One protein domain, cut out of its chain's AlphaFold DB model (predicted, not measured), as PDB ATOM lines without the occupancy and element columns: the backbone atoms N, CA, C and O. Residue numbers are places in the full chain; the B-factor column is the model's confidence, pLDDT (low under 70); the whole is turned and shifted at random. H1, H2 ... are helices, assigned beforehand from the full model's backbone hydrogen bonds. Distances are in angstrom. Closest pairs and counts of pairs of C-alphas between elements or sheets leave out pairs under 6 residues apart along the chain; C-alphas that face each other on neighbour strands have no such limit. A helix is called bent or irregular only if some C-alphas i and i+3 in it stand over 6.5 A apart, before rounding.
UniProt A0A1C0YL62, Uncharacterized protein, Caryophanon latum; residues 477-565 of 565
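This is residues 477 to 565 of the 565 residues of an uncharacterized protein of Caryophanon latum (UniProt A0A1C0YL62). Two helices, H2 and H3, fold back on each other as a helical hairpin, and a third, H1, is set steeply to both, meeting H2 near the tight link that joins H1 to H2. A long stretch with no named element, residues 477 to 505, winds along the outside of the helices before it leads into H1. The printed part has 89 residues with three named helices, in the order H1, H2, H3, and no named strand; the class is all helix, with 53 residues in the helices. The whole is compact, with a radius of gyration of the C-alphas of 13.0 A, and its C-alphas span 35 by 28 by 22 A.

The printed part begins at Pro 477, C-alpha at (8.085, -40.805, 35.634), and has no named element up to residue 505. H1, residues 506 to 520, begins at C-alpha 506 at (-0.077, -22.095, 28.760) and is 21.0 A from first to last C-alpha. H2, residues 522 to 536, is 21.6 A long. H3, residues 540 to 562, is the longest, 33.4 A, and ends at C-alpha 562 at (11.092, -30.667, 15.427). H3 is irregular, with C-alphas 541 and 544 at 7.7 A, and has a kink of 27 degrees near residue 547.

H1 touches H2 with residues 513 to 517 alone, and H2 touches H1 with residues 522 to 525 alone. Their closest C-alphas are those of Ile 517 and Thr 525, 5.9 A apart, and they run opposite ways at a steep tilt of 61 degrees. H2 touches H3, the other helix of the hairpin, at a shallow tilt of 22 degrees, opposite ways. Their closest C-alphas, those of Ile 533 and Ile 546, are 5.5 A apart. H1 and H3 are close but not clearly touching. Their closest C-alphas, those of Trp 510 and Asp 552, are 7.5 A apart, and they run the same way at a tilt of 68 degrees, only just steep. In H1 and H2 every O i to N i+4 pair is within hydrogen-bond range; in H3 17 of 19 are.

The two C-alphas farthest apart in the domain, those of Gln 483 and Asp 507, are 36.0 A apart. The printed part has no cut and ends at Leu 565, the chain's last residue. The links from H1 to H2 and from H2 to H3 are tight, with 1 and 3 residues. The mean pLDDT of the printed part is 71.1, and residues 479 to 504, in the stretch before H1, are under 70.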
ATOM      1  N   PRO A 477       7.886 -39.810  34.586       81.50
ATOM      2  CA  PRO A 477       8.085 -40.805  35.634       81.50
ATOM      3  C   PRO A 477       6.746 -41.299  36.180       81.50
ATOM      4  O   PRO A 477       5.863 -40.495  36.476       81.50
ATOM      5  N   THR A 478       6.595 -42.616  36.316       76.00
ATOM      6  CA  THR A 478       5.327 -43.220  36.745       76.00
ATOM      7  C   THR A 478       5.271 -43.516  38.235       76.00
ATOM      8  O   THR A 478       4.173 -43.492  38.777       76.00
ATOM      9  N   HIS A 479       6.399 -43.809  38.897       67.00
ATOM     10  CA  HIS A 479       6.474 -44.188  40.319       67.00
ATOM     11  C   HIS A 479       7.685 -43.530  41.004       67.00
ATOM     12  O   HIS A 479       8.727 -43.323  40.372       67.00
ATOM     13  N   TYR A 480       7.570 -43.238  42.303       59.16
ATOM     14  CA  TYR A 480       8.702 -42.832  43.133       59.16
ATOM     15  C   TYR A 480       9.454 -44.075  43.634       59.16
ATOM     16  O   TYR A 480       8.936 -44.839  44.445       59.16
ATOM     17  N   ASP A 481      10.687 -44.287  43.167       56.44
ATOM     18  CA  ASP A 481      11.588 -45.298  43.730       56.44
ATOM     19  C   ASP A 481      12.658 -44.598  44.594       56.44
ATOM     20  O   ASP A 481      13.563 -43.963  44.036       56.44
ATOM     21  N   PRO A 482      12.589 -44.724  45.937       50.72
ATOM     22  CA  PRO A 482      13.523 -44.088  46.862       50.72
ATOM     23  C   PRO A 482      14.981 -44.542  46.696       50.72
ATOM     24  O   PRO A 482      15.876 -43.857  47.184       50.72
ATOM     25  N   GLN A 483      15.231 -45.697  46.065       49.72
ATOM     26  CA  GLN A 483      16.575 -46.247  45.859       49.72
ATOM     27  C   GLN A 483      17.174 -45.885  44.494       49.72
ATOM     28  O   GLN A 483      18.394 -45.928  44.336       49.72
ATOM     29  N   SER A 484      16.340 -45.508  43.520       47.22
ATOM     30  CA  SER A 484      16.769 -45.209  42.143       47.22
ATOM     31  C   SER A 484      17.427 -43.840  41.955       47.22
ATOM     32  O   SER A 484      18.039 -43.594  40.915       47.22
ATOM     33  N   MET A 485      17.322 -42.941  42.938       43.50
ATOM     34  CA  MET A 485      17.831 -41.576  42.829       43.50
ATOM     35  C   MET A 485      18.983 -41.307  43.788       43.50
ATOM     36  O   MET A 485      18.871 -41.508  44.997       43.50
ATOM     37  N   GLN A 486      20.057 -40.708  43.264       45.09
ATOM     38  CA  GLN A 486      20.862 -39.833  44.108       45.09
ATOM     39  C   GLN A 486      20.002 -38.613  44.464       45.09
ATOM     40  O   GLN A 486      19.453 -37.980  43.561       45.09
ATOM     41  N   PRO A 487      19.831 -38.289  45.753       37.81
ATOM     42  CA  PRO A 487      18.933 -37.229  46.163       37.81
ATOM     43  C   PRO A 487      19.508 -35.881  45.727       37.81
ATOM     44  O   PRO A 487      20.381 -35.324  46.388       37.81
ATOM     45  N   LEU A 488      18.947 -35.295  44.671       40.44
ATOM     46  CA  LEU A 488      18.698 -33.859  44.731       40.44
ATOM     47  C   LEU A 488      17.701 -33.703  45.875       40.44
ATOM     48  O   LEU A 488      16.735 -34.464  45.942       40.44
ATOM     49  N   SER A 489      17.955 -32.850  46.859       39.41
ATOM     50  CA  SER A 489      16.983 -32.720  47.944       39.41
ATOM     51  C   SER A 489      15.758 -31.922  47.448       39.41
ATOM     52  O   SER A 489      15.897 -31.052  46.592       39.41
ATOM     53  N   PRO A 490      14.534 -32.191  47.936       38.31
ATOM     54  CA  PRO A 490      13.310 -31.524  47.473       38.31
ATOM     55  C   PRO A 490      13.320 -29.986  47.573       38.31
ATOM     56  O   PRO A 490      12.519 -29.316  46.920       38.31
ATOM     57  N   GLU A 491      14.228 -29.404  48.362       39.19
ATOM     58  CA  GLU A 491      14.470 -27.953  48.429       39.19
ATOM     59  C   GLU A 491      15.405 -27.410  47.320       39.19
ATOM     60  O   GLU A 491      15.675 -26.206  47.294       39.19
ATOM     61  N   TYR A 492      15.929 -28.273  46.440       40.62
ATOM     62  CA  TYR A 492      17.127 -28.033  45.617       40.62
ATOM     63  C   TYR A 492      16.873 -28.028  44.106       40.62
ATOM     64  O   TYR A 492      17.810 -27.840  43.335       40.62
ATOM     65  N   SER A 493      15.623 -28.151  43.652       47.88
ATOM     66  CA  SER A 493      15.346 -27.978  42.225       47.88
ATOM     67  C   SER A 493      15.657 -26.545  41.779       47.88
ATOM     68  O   SER A 493      15.120 -25.560  42.296       47.88
ATOM     69  N   LEU A 494      16.572 -26.453  40.816       49.09
ATOM     70  CA  LEU A 494      17.167 -25.218  40.311       49.09
ATOM     71  C   LEU A 494      16.156 -24.343  39.575       49.09
ATOM     72  O   LEU A 494      16.300 -23.124  39.550       49.09
ATOM     73  N   VAL A 495      15.115 -24.933  38.995       50.00
ATOM     74  CA  VAL A 495      14.086 -24.183  38.279       50.00
ATOM     75  C   VAL A 495      12.862 -24.082  39.168       50.00
ATOM     76  O   VAL A 495      12.016 -24.974  39.206       50.00
ATOM     77  N   ARG A 496      12.710 -22.949  39.862       53.16
ATOM     78  CA  ARG A 496      11.366 -22.531  40.262       53.16
ATOM     79  C   ARG A 496      10.633 -22.164  38.983       53.16
ATOM     80  O   ARG A 496      10.684 -21.012  38.555       53.16
ATOM     81  N   PHE A 497       9.949 -23.133  38.385       55.78
ATOM     82  CA  PHE A 497       8.899 -22.838  37.427       55.78
ATOM     83  C   PHE A 497       7.877 -22.017  38.211       55.78
ATOM     84  O   PHE A 497       7.122 -22.547  39.025       55.78
ATOM     85  N   ASN A 498       7.951 -20.691  38.094       44.97
ATOM     86  CA  ASN A 498       7.106 -19.731  38.799       44.97
ATOM     87  C   ASN A 498       5.669 -19.794  38.246       44.97
ATOM     88  O   ASN A 498       5.080 -18.765  37.919       44.97
ATOM     89  N   TYR A 499       5.090 -20.996  38.153       53.69
ATOM     90  CA  TYR A 499       3.671 -21.245  37.982       53.69
ATOM     91  C   TYR A 499       2.975 -20.620  39.186       53.69
ATOM     92  O   TYR A 499       2.754 -21.266  40.211       53.69
ATOM     93  N   LYS A 500       2.731 -19.308  39.138       39.94
ATOM     94  CA  LYS A 500       2.046 -18.610  40.215       39.94
ATOM     95  C   LYS A 500       0.666 -19.235  40.314       39.94
ATOM     96  O   LYS A 500      -0.198 -19.060  39.455       39.94
ATOM     97  N   THR A 501       0.524 -20.009  41.379       47.94
ATOM     98  CA  THR A 501      -0.636 -20.790  41.756       47.94
ATOM     99  C   THR A 501      -1.888 -19.932  41.604       47.94
ATOM    100  O   THR A 501      -2.104 -18.989  42.365       47.94
ATOM    101  N   LYS A 502      -2.684 -20.294  40.582       42.25
ATOM    102  CA  LYS A 502      -4.092 -19.953  40.286       42.25
ATOM    103  C   LYS A 502      -4.384 -19.276  38.931       42.25
ATOM    104  O   LYS A 502      -5.548 -19.336  38.551       42.25
ATOM    105  N   LYS A 503      -3.428 -18.674  38.190       50.78
ATOM    106  CA  LYS A 503      -3.731 -17.963  36.907       50.78
ATOM    107  C   LYS A 503      -2.620 -17.916  35.822       50.78
ATOM    108  O   LYS A 503      -2.639 -17.007  35.003       50.78
ATOM    109  N   THR A 504      -1.646 -18.825  35.791       65.44
ATOM    110  CA  THR A 504      -0.651 -18.861  34.689       65.44
ATOM    111  C   THR A 504      -1.220 -19.523  33.435       65.44
ATOM    112  O   THR A 504      -1.689 -20.660  33.511       65.44
ATOM    113  N   THR A 505      -1.171 -18.826  32.298       75.81
ATOM    114  CA  THR A 505      -1.603 -19.358  30.994       75.81
ATOM    115  C   THR A 505      -0.581 -20.347  30.431       75.81
ATOM    116  O   THR A 505       0.559 -20.386  30.888       75.81
ATOM    117  N   ASP A 506      -0.975 -21.153  29.446       79.44
ATOM    118  CA  ASP A 506      -0.077 -22.095  28.760       79.44
ATOM    119  C   ASP A 506       1.118 -21.386  28.100       79.44
ATOM    120  O   ASP A 506       2.226 -21.923  28.096       79.44
ATOM    121  N   ASP A 507       0.914 -20.162  27.611       77.94
ATOM    122  CA  ASP A 507       1.966 -19.339  27.011       77.94
ATOM    123  C   ASP A 507       2.961 -18.832  28.059       77.94
ATOM    124  O   ASP A 507       4.169 -18.899  27.837       77.94
ATOM    125  N   ASP A 508       2.482 -18.412  29.237       74.25
ATOM    126  CA  ASP A 508       3.361 -18.010  30.345       74.25
ATOM    127  C   ASP A 508       4.231 -19.181  30.821       74.25
ATOM    128  O   ASP A 508       5.401 -19.006  31.166       74.25
ATOM    129  N   ARG A 509       3.656 -20.393  30.849       80.94
ATOM    130  CA  ARG A 509       4.383 -21.618  31.209       80.94
ATOM    131  C   ARG A 509       5.462 -21.934  30.185       80.94
ATOM    132  O   ARG A 509       6.599 -22.188  30.567       80.94
ATOM    133  N   TRP A 510       5.119 -21.869  28.903       85.62
ATOM    134  CA  TRP A 510       6.066 -22.120  27.823       85.62
ATOM    135  C   TRP A 510       7.210 -21.108  27.802       85.62
ATOM    136  O   TRP A 510       8.367 -21.505  27.722       85.62
ATOM    137  N   ALA A 511       6.907 -19.818  27.964       81.44
ATOM    138  CA  ALA A 511       7.923 -18.775  28.063       81.44
ATOM    139  C   ALA A 511       8.891 -19.031  29.230       81.44
ATOM    140  O   ALA A 511      10.102 -18.966  29.046       81.44
ATOM    141  N   ALA A 512       8.376 -19.422  30.401       78.12
ATOM    142  CA  ALA A 512       9.215 -19.750  31.553       78.12
ATOM    143  C   ALA A 512      10.127 -20.971  31.314       78.12
ATOM    144  O   ALA A 512      11.234 -21.023  31.851       78.12
ATOM    145  N   LEU A 513       9.677 -21.954  30.525       81.62
ATOM    146  CA  LEU A 513      10.500 -23.103  30.135       81.62
ATOM    147  C   LEU A 513      11.613 -22.695  29.175       81.62
ATOM    148  O   LEU A 513      12.750 -23.114  29.373       81.62
ATOM    149  N   LEU A 514      11.307 -21.861  28.179       84.12
ATOM    150  CA  LEU A 514      12.307 -21.326  27.255       84.12
ATOM    151  C   LEU A 514      13.359 -20.490  27.996       84.12
ATOM    152  O   LEU A 514      14.551 -20.732  27.822       84.12
ATOM    153  N   ASP A 515      12.935 -19.611  28.909       77.56
ATOM    154  CA  ASP A 515      13.851 -18.829  29.749       77.56
ATOM    155  C   ASP A 515      14.780 -19.741  30.574       77.56
ATOM    156  O   ASP A 515      15.986 -19.500  30.660       77.56
ATOM    157  N   ALA A 516      14.240 -20.823  31.149       77.88
ATOM    158  CA  ALA A 516      15.028 -21.796  31.900       77.88
ATOM    159  C   ALA A 516      16.019 -22.561  31.005       77.88
ATOM    160  O   ALA A 516      17.154 -22.794  31.415       77.88
ATOM    161  N   ILE A 517      15.624 -22.930  29.782       80.12
ATOM    162  CA  ILE A 517      16.512 -23.579  28.803       80.12
ATOM    163  C   ILE A 517      17.680 -22.666  28.451       80.12
ATOM    164  O   ILE A 517      18.820 -23.122  28.395       80.12
ATOM    165  N   GLU A 518      17.430 -21.382  28.237       77.00
ATOM    166  CA  GLU A 518      18.509 -20.460  27.905       77.00
ATOM    167  C   GLU A 518      19.405 -20.147  29.111       77.00
ATOM    168  O   GLU A 518      20.575 -19.811  28.936       77.00
ATOM    169  N   GLU A 519      18.882 -20.248  30.334       76.75
ATOM    170  CA  GLU A 519      19.645 -20.013  31.560       76.75
ATOM    171  C   GLU A 519      20.506 -21.216  31.973       76.75
ATOM    172  O   GLU A 519      21.681 -21.033  32.307       76.75
ATOM    173  N   ILE A 520      19.925 -22.424  31.969       74.81
ATOM    174  CA  ILE A 520      20.550 -23.643  32.502       74.81
ATOM    175  C   ILE A 520      20.576 -24.846  31.541       74.81
ATOM    176  O   ILE A 520      20.957 -25.946  31.939       74.81
ATOM    177  N   GLY A 521      20.180 -24.670  30.284       77.81
ATOM    178  CA  GLY A 521      20.215 -25.708  29.252       77.81
ATOM    179  C   GLY A 521      19.022 -26.675  29.263       77.81
ATOM    180  O   GLY A 521      18.437 -26.993  30.300       77.81
ATOM    181  N   LEU A 522      18.695 -27.211  28.078       81.62
ATOM    182  CA  LEU A 522      17.545 -28.102  27.859       81.62
ATOM    183  C   LEU A 522      17.568 -29.357  28.733       81.62
ATOM    184  O   LEU A 522      16.573 -29.671  29.383       81.62
ATOM    185  N   ALA A 523      18.703 -30.056  28.776       77.00
ATOM    186  CA  ALA A 523      18.828 -31.303  29.525       77.00
ATOM    187  C   ALA A 523      18.483 -31.115  31.011       77.00
ATOM    188  O   ALA A 523      17.763 -31.930  31.585       77.00
ATOM    189  N   ARG A 524      18.920 -30.005  31.623       75.56
ATOM    190  CA  ARG A 524      18.664 -29.737  33.042       75.56
ATOM    191  C   ARG A 524      17.241 -29.258  33.297       75.56
ATOM    192  O   ARG A 524      16.664 -29.622  34.322       75.56
ATOM    193  N   THR A 525      16.664 -28.487  32.377       79.75
ATOM    194  CA  THR A 525      15.242 -28.116  32.434       79.75
ATOM    195  C   THR A 525      14.361 -29.367  32.414       79.75
ATOM    196  O   THR A 525      13.475 -29.509  33.258       79.75
ATOM    197  N   VAL A 526      14.662 -30.314  31.520       82.31
ATOM    198  CA  VAL A 526      13.970 -31.607  31.413       82.31
ATOM    199  C   VAL A 526      14.150 -32.451  32.675       82.31
ATOM    200  O   VAL A 526      13.168 -32.922  33.246       82.31
ATOM    201  N   GLU A 527      15.383 -32.602  33.159       78.00
ATOM    202  CA  GLU A 527      15.680 -33.363  34.378       78.00
ATOM    203  C   GLU A 527      14.964 -32.777  35.607       78.00
ATOM    204  O   GLU A 527      14.398 -33.518  36.408       78.00
ATOM    205  N   SER A 528      14.904 -31.446  35.716       76.44
ATOM    206  CA  SER A 528      14.208 -30.756  36.810       76.44
ATOM    207  C   SER A 528      12.696 -31.004  36.774       76.44
ATOM    208  O   SER A 528      12.098 -31.256  37.821       76.44
ATOM    209  N   LEU A 529      12.068 -30.970  35.588       79.88
ATOM    210  CA  LEU A 529      10.646 -31.310  35.425       79.88
ATOM    211  C   LEU A 529      10.366 -32.761  35.816       79.88
ATOM    212  O   LEU A 529       9.433 -33.028  36.576       79.88
ATOM    213  N   ARG A 530      11.193 -33.696  35.340       83.50
ATOM    214  CA  ARG A 530      11.054 -35.121  35.667       83.50
ATOM    215  C   ARG A 530      11.195 -35.370  37.156       83.50
ATOM    216  O   ARG A 530      10.348 -36.040  37.740       83.50
ATOM    217  N   TYR A 531      12.199 -34.767  37.783       77.00
ATOM    218  CA  TYR A 531      12.399 -34.857  39.222       77.00
ATOM    219  C   TYR A 531      11.168 -34.369  40.009       77.00
ATOM    220  O   TYR A 531      10.721 -35.048  40.932       77.00
ATOM    221  N   TYR A 532      10.561 -33.241  39.619       76.81
ATOM    222  CA  TYR A 532       9.345 -32.737  40.271       76.81
ATOM    223  C   TYR A 532       8.142 -33.663  40.122       76.81
ATOM    224  O   TYR A 532       7.418 -33.870  41.098       76.81
ATOM    225  N   ILE A 533       7.932 -34.210  38.921       80.25
ATOM    226  CA  ILE A 533       6.876 -35.195  38.676       80.25
ATOM    227  C   ILE A 533       7.099 -36.398  39.585       80.25
ATOM    228  O   ILE A 533       6.208 -36.759  40.344       80.25
ATOM    229  N   GLN A 534       8.304 -36.963  39.574       79.00
ATOM    230  CA  GLN A 534       8.618 -38.171  40.327       79.00
ATOM    231  C   GLN A 534       8.487 -37.977  41.839       79.00
ATOM    232  O   GLN A 534       7.952 -38.846  42.516       79.00
ATOM    233  N   LEU A 535       8.908 -36.828  42.379       74.88
ATOM    234  CA  LEU A 535       8.808 -36.526  43.812       74.88
ATOM    235  C   LEU A 535       7.358 -36.358  44.300       74.88
ATOM    236  O   LEU A 535       7.097 -36.400  45.503       74.88
ATOM    237  N   ARG A 536       6.418 -36.104  43.389       79.19
ATOM    238  CA  ARG A 536       5.013 -35.834  43.718       79.19
ATOM    239  C   ARG A 536       4.050 -36.872  43.157       79.19
ATOM    240  O   ARG A 536       2.872 -36.769  43.467       79.19
ATOM    241  N   VAL A 537       4.522 -37.846  42.374       81.19
ATOM    242  CA  VAL A 537       3.670 -38.759  41.589       81.19
ATOM    243  C   VAL A 537       2.670 -39.542  42.442       81.19
ATOM    244  O   VAL A 537       1.550 -39.774  42.001       81.19
ATOM    245  N   ASP A 538       3.047 -39.846  43.683       77.88
ATOM    246  CA  ASP A 538       2.212 -40.572  44.645       77.88
ATOM    247  C   ASP A 538       1.389 -39.643  45.570       77.88
ATOM    248  O   ASP A 538       0.650 -40.116  46.431       77.88
ATOM    249  N   ASP A 539       1.503 -38.317  45.422       79.25
ATOM    250  CA  ASP A 539       0.774 -37.314  46.206       79.25
ATOM    251  C   ASP A 539      -0.451 -36.809  45.424       79.25
ATOM    252  O   ASP A 539      -0.351 -35.957  44.533       79.25
ATOM    253  N   GLU A 540      -1.636 -37.317  45.778       80.62
ATOM    254  CA  GLU A 540      -2.907 -36.963  45.126       80.62
ATOM    255  C   GLU A 540      -3.174 -35.447  45.102       80.62
ATOM    256  O   GLU A 540      -3.784 -34.941  44.155       80.62
ATOM    257  N   ALA A 541      -2.674 -34.687  46.087       74.31
ATOM    258  CA  ALA A 541      -2.848 -33.235  46.128       74.31
ATOM    259  C   ALA A 541      -2.108 -32.512  44.984       74.31
ATOM    260  O   ALA A 541      -2.443 -31.374  44.641       74.31
ATOM    261  N   PHE A 542      -1.117 -33.168  44.376       74.75
ATOM    262  CA  PHE A 542      -0.304 -32.640  43.284       74.75
ATOM    263  C   PHE A 542      -0.697 -33.182  41.907       74.75
ATOM    264  O   PHE A 542      -0.129 -32.723  40.915       74.75
ATOM    265  N   ALA A 543      -1.700 -34.062  41.801       74.25
ATOM    266  CA  ALA A 543      -2.153 -34.621  40.522       74.25
ATOM    267  C   ALA A 543      -2.406 -33.557  39.421       74.25
ATOM    268  O   ALA A 543      -1.943 -33.754  38.293       74.25
ATOM    269  N   PRO A 544      -3.024 -32.386  39.704       73.50
ATOM    270  CA  PRO A 544      -3.181 -31.331  38.699       73.50
ATOM    271  C   PRO A 544      -1.853 -30.711  38.237       73.50
ATOM    272  O   PRO A 544      -1.716 -30.347  37.072       73.50
ATOM    273  N   MET A 545      -0.872 -30.577  39.137       77.56
ATOM    274  CA  MET A 545       0.448 -30.033  38.797       77.56
ATOM    275  C   MET A 545       1.263 -31.031  37.978       77.56
ATOM    276  O   MET A 545       1.893 -30.640  37.002       77.56
ATOM    277  N   ILE A 546       1.186 -32.318  38.316       78.25
ATOM    278  CA  ILE A 546       1.840 -33.393  37.564       78.25
ATOM    279  C   ILE A 546       1.323 -33.453  36.132       78.25
ATOM    280  O   ILE A 546       2.127 -33.542  35.211       78.25
ATOM    281  N   ALA A 547       0.008 -33.345  35.929       78.38
ATOM    282  CA  ALA A 547      -0.571 -33.309  34.588       78.38
ATOM    283  C   ALA A 547      -0.021 -32.136  33.754       78.38
ATOM    284  O   ALA A 547       0.305 -32.312  32.582       78.38
ATOM    285  N   ILE A 548       0.140 -30.959  34.371       81.31
ATOM    286  CA  ILE A 548       0.736 -29.781  33.726       81.31
ATOM    287  C   ILE A 548       2.212 -30.024  33.389       81.31
ATOM    288  O   ILE A 548       2.624 -29.779  32.261       81.31
ATOM    289  N   TRP A 549       3.006 -30.531  34.332       84.94
ATOM    290  CA  TRP A 549       4.432 -30.790  34.105       84.94
ATOM    291  C   TRP A 549       4.668 -31.885  33.066       84.94
ATOM    292  O   TRP A 549       5.581 -31.768  32.255       84.94
ATOM    293  N   ALA A 550       3.838 -32.930  33.055       84.06
ATOM    294  CA  ALA A 550       3.888 -33.990  32.056       84.06
ATOM    295  C   ALA A 550       3.541 -33.463  30.656       84.06
ATOM    296  O   ALA A 550       4.218 -33.802  29.687       84.06
ATOM    297  N   TYR A 551       2.532 -32.591  30.556       86.06
ATOM    298  CA  TYR A 551       2.201 -31.896  29.313       86.06
ATOM    299  C   TYR A 551       3.363 -31.020  28.824       86.06
ATOM    300  O   TYR A 551       3.760 -31.105  27.663       86.06
ATOM    301  N   ASP A 552       3.950 -30.220  29.714       87.31
ATOM    302  CA  ASP A 552       5.088 -29.352  29.404       87.31
ATOM    303  C   ASP A 552       6.317 -30.173  28.951       87.31
ATOM    304  O   ASP A 552       6.982 -29.816  27.977       87.31
ATOM    305  N   LEU A 553       6.578 -31.321  29.590       88.94
ATOM    306  CA  LEU A 553       7.638 -32.264  29.218       88.94
ATOM    307  C   LEU A 553       7.419 -32.858  27.815       88.94
ATOM    308  O   LEU A 553       8.351 -32.921  27.013       88.94
ATOM    309  N   GLN A 554       6.180 -33.239  27.496       87.81
ATOM    310  CA  GLN A 554       5.810 -33.735  26.171       87.81
ATOM    311  C   GLN A 554       5.943 -32.642  25.099       87.81
ATOM    312  O   GLN A 554       6.429 -32.905  23.999       87.81
ATOM    313  N   ARG A 555       5.550 -31.404  25.415       89.88
ATOM    314  CA  ARG A 555       5.697 -30.257  24.510       89.88
ATOM    315  C   ARG A 555       7.170 -29.951  24.225       89.88
ATOM    316  O   ARG A 555       7.526 -29.718  23.072       89.88
ATOM    317  N   LEU A 556       8.036 -30.020  25.240       89.75
ATOM    318  CA  LEU A 556       9.489 -29.904  25.067       89.75
ATOM    319  C   LEU A 556      10.054 -31.009  24.170       89.75
ATOM    320  O   LEU A 556      10.870 -30.722  23.299       89.75
ATOM    321  N   GLN A 557       9.593 -32.252  24.337       90.75
ATOM    322  CA  GLN A 557       9.996 -33.364  23.475       90.75
ATOM    323  C   GLN A 557       9.628 -33.105  22.008       90.75
ATOM    324  O   GLN A 557      10.450 -33.321  21.120       90.75
ATOM    325  N   GLN A 558       8.405 -32.635  21.750       90.12
ATOM    326  CA  GLN A 558       7.938 -32.327  20.396       90.12
ATOM    327  C   GLN A 558       8.777 -31.221  19.748       90.12
ATOM    328  O   GLN A 558       9.259 -31.410  18.634       90.12
ATOM    329  N   ALA A 559       9.008 -30.117  20.464       88.62
ATOM    330  CA  ALA A 559       9.819 -29.003  19.975       88.62
ATOM    331  C   ALA A 559      11.286 -29.415  19.737       88.62
ATOM    332  O   ALA A 559      11.885 -29.042  18.728       88.62
ATOM    333  N   TYR A 560      11.847 -30.258  20.612       87.94
ATOM    334  CA  TYR A 560      13.191 -30.815  20.447       87.94
ATOM    335  C   TYR A 560      13.308 -31.679  19.179       87.94
ATOM    336  O   TYR A 560      14.226 -31.493  18.385       87.94
ATOM    337  N   VAL A 561      12.356 -32.593  18.953       85.19
ATOM    338  CA  VAL A 561      12.330 -33.464  17.762       85.19
ATOM    339  C   VAL A 561      12.097 -32.664  16.475       85.19
ATOM    340  O   VAL A 561      12.629 -33.027  15.427       85.19
ATOM    341  N   ALA A 562      11.338 -31.570  16.549       84.88
ATOM    342  CA  ALA A 562      11.092 -30.667  15.427       84.88
ATOM    343  C   ALA A 562      12.288 -29.749  15.093       84.88
ATOM    344  O   ALA A 562      12.289 -29.120  14.036       84.88
ATOM    345  N   GLY A 563      13.313 -29.684  15.953       81.44
ATOM    346  CA  GLY A 563      14.455 -28.780  15.783       81.44
ATOM    347  C   GLY A 563      14.126 -27.313  16.078       81.44
ATOM    348  O   GLY A 563      14.749 -26.419  15.512       81.44
ATOM    349  N   GLU A 564      13.131 -27.067  16.932       81.19
ATOM    350  CA  GLU A 564      12.637 -25.730  17.292       81.19
ATOM    351  C   GLU A 564      13.276 -25.165  18.581       81.19
ATOM    352  O   GLU A 564      12.938 -24.050  18.980       81.19
ATOM    353  N   LEU A 565      14.174 -25.922  19.235       74.88
ATOM    354  CA  LEU A 565      14.825 -25.593  20.518       74.88
ATOM    355  C   LEU A 565      16.336 -25.372  20.413       74.88
ATOM    356  O   LEU A 565      16.992 -26.091  19.623       74.88
TER     357      LEU A 565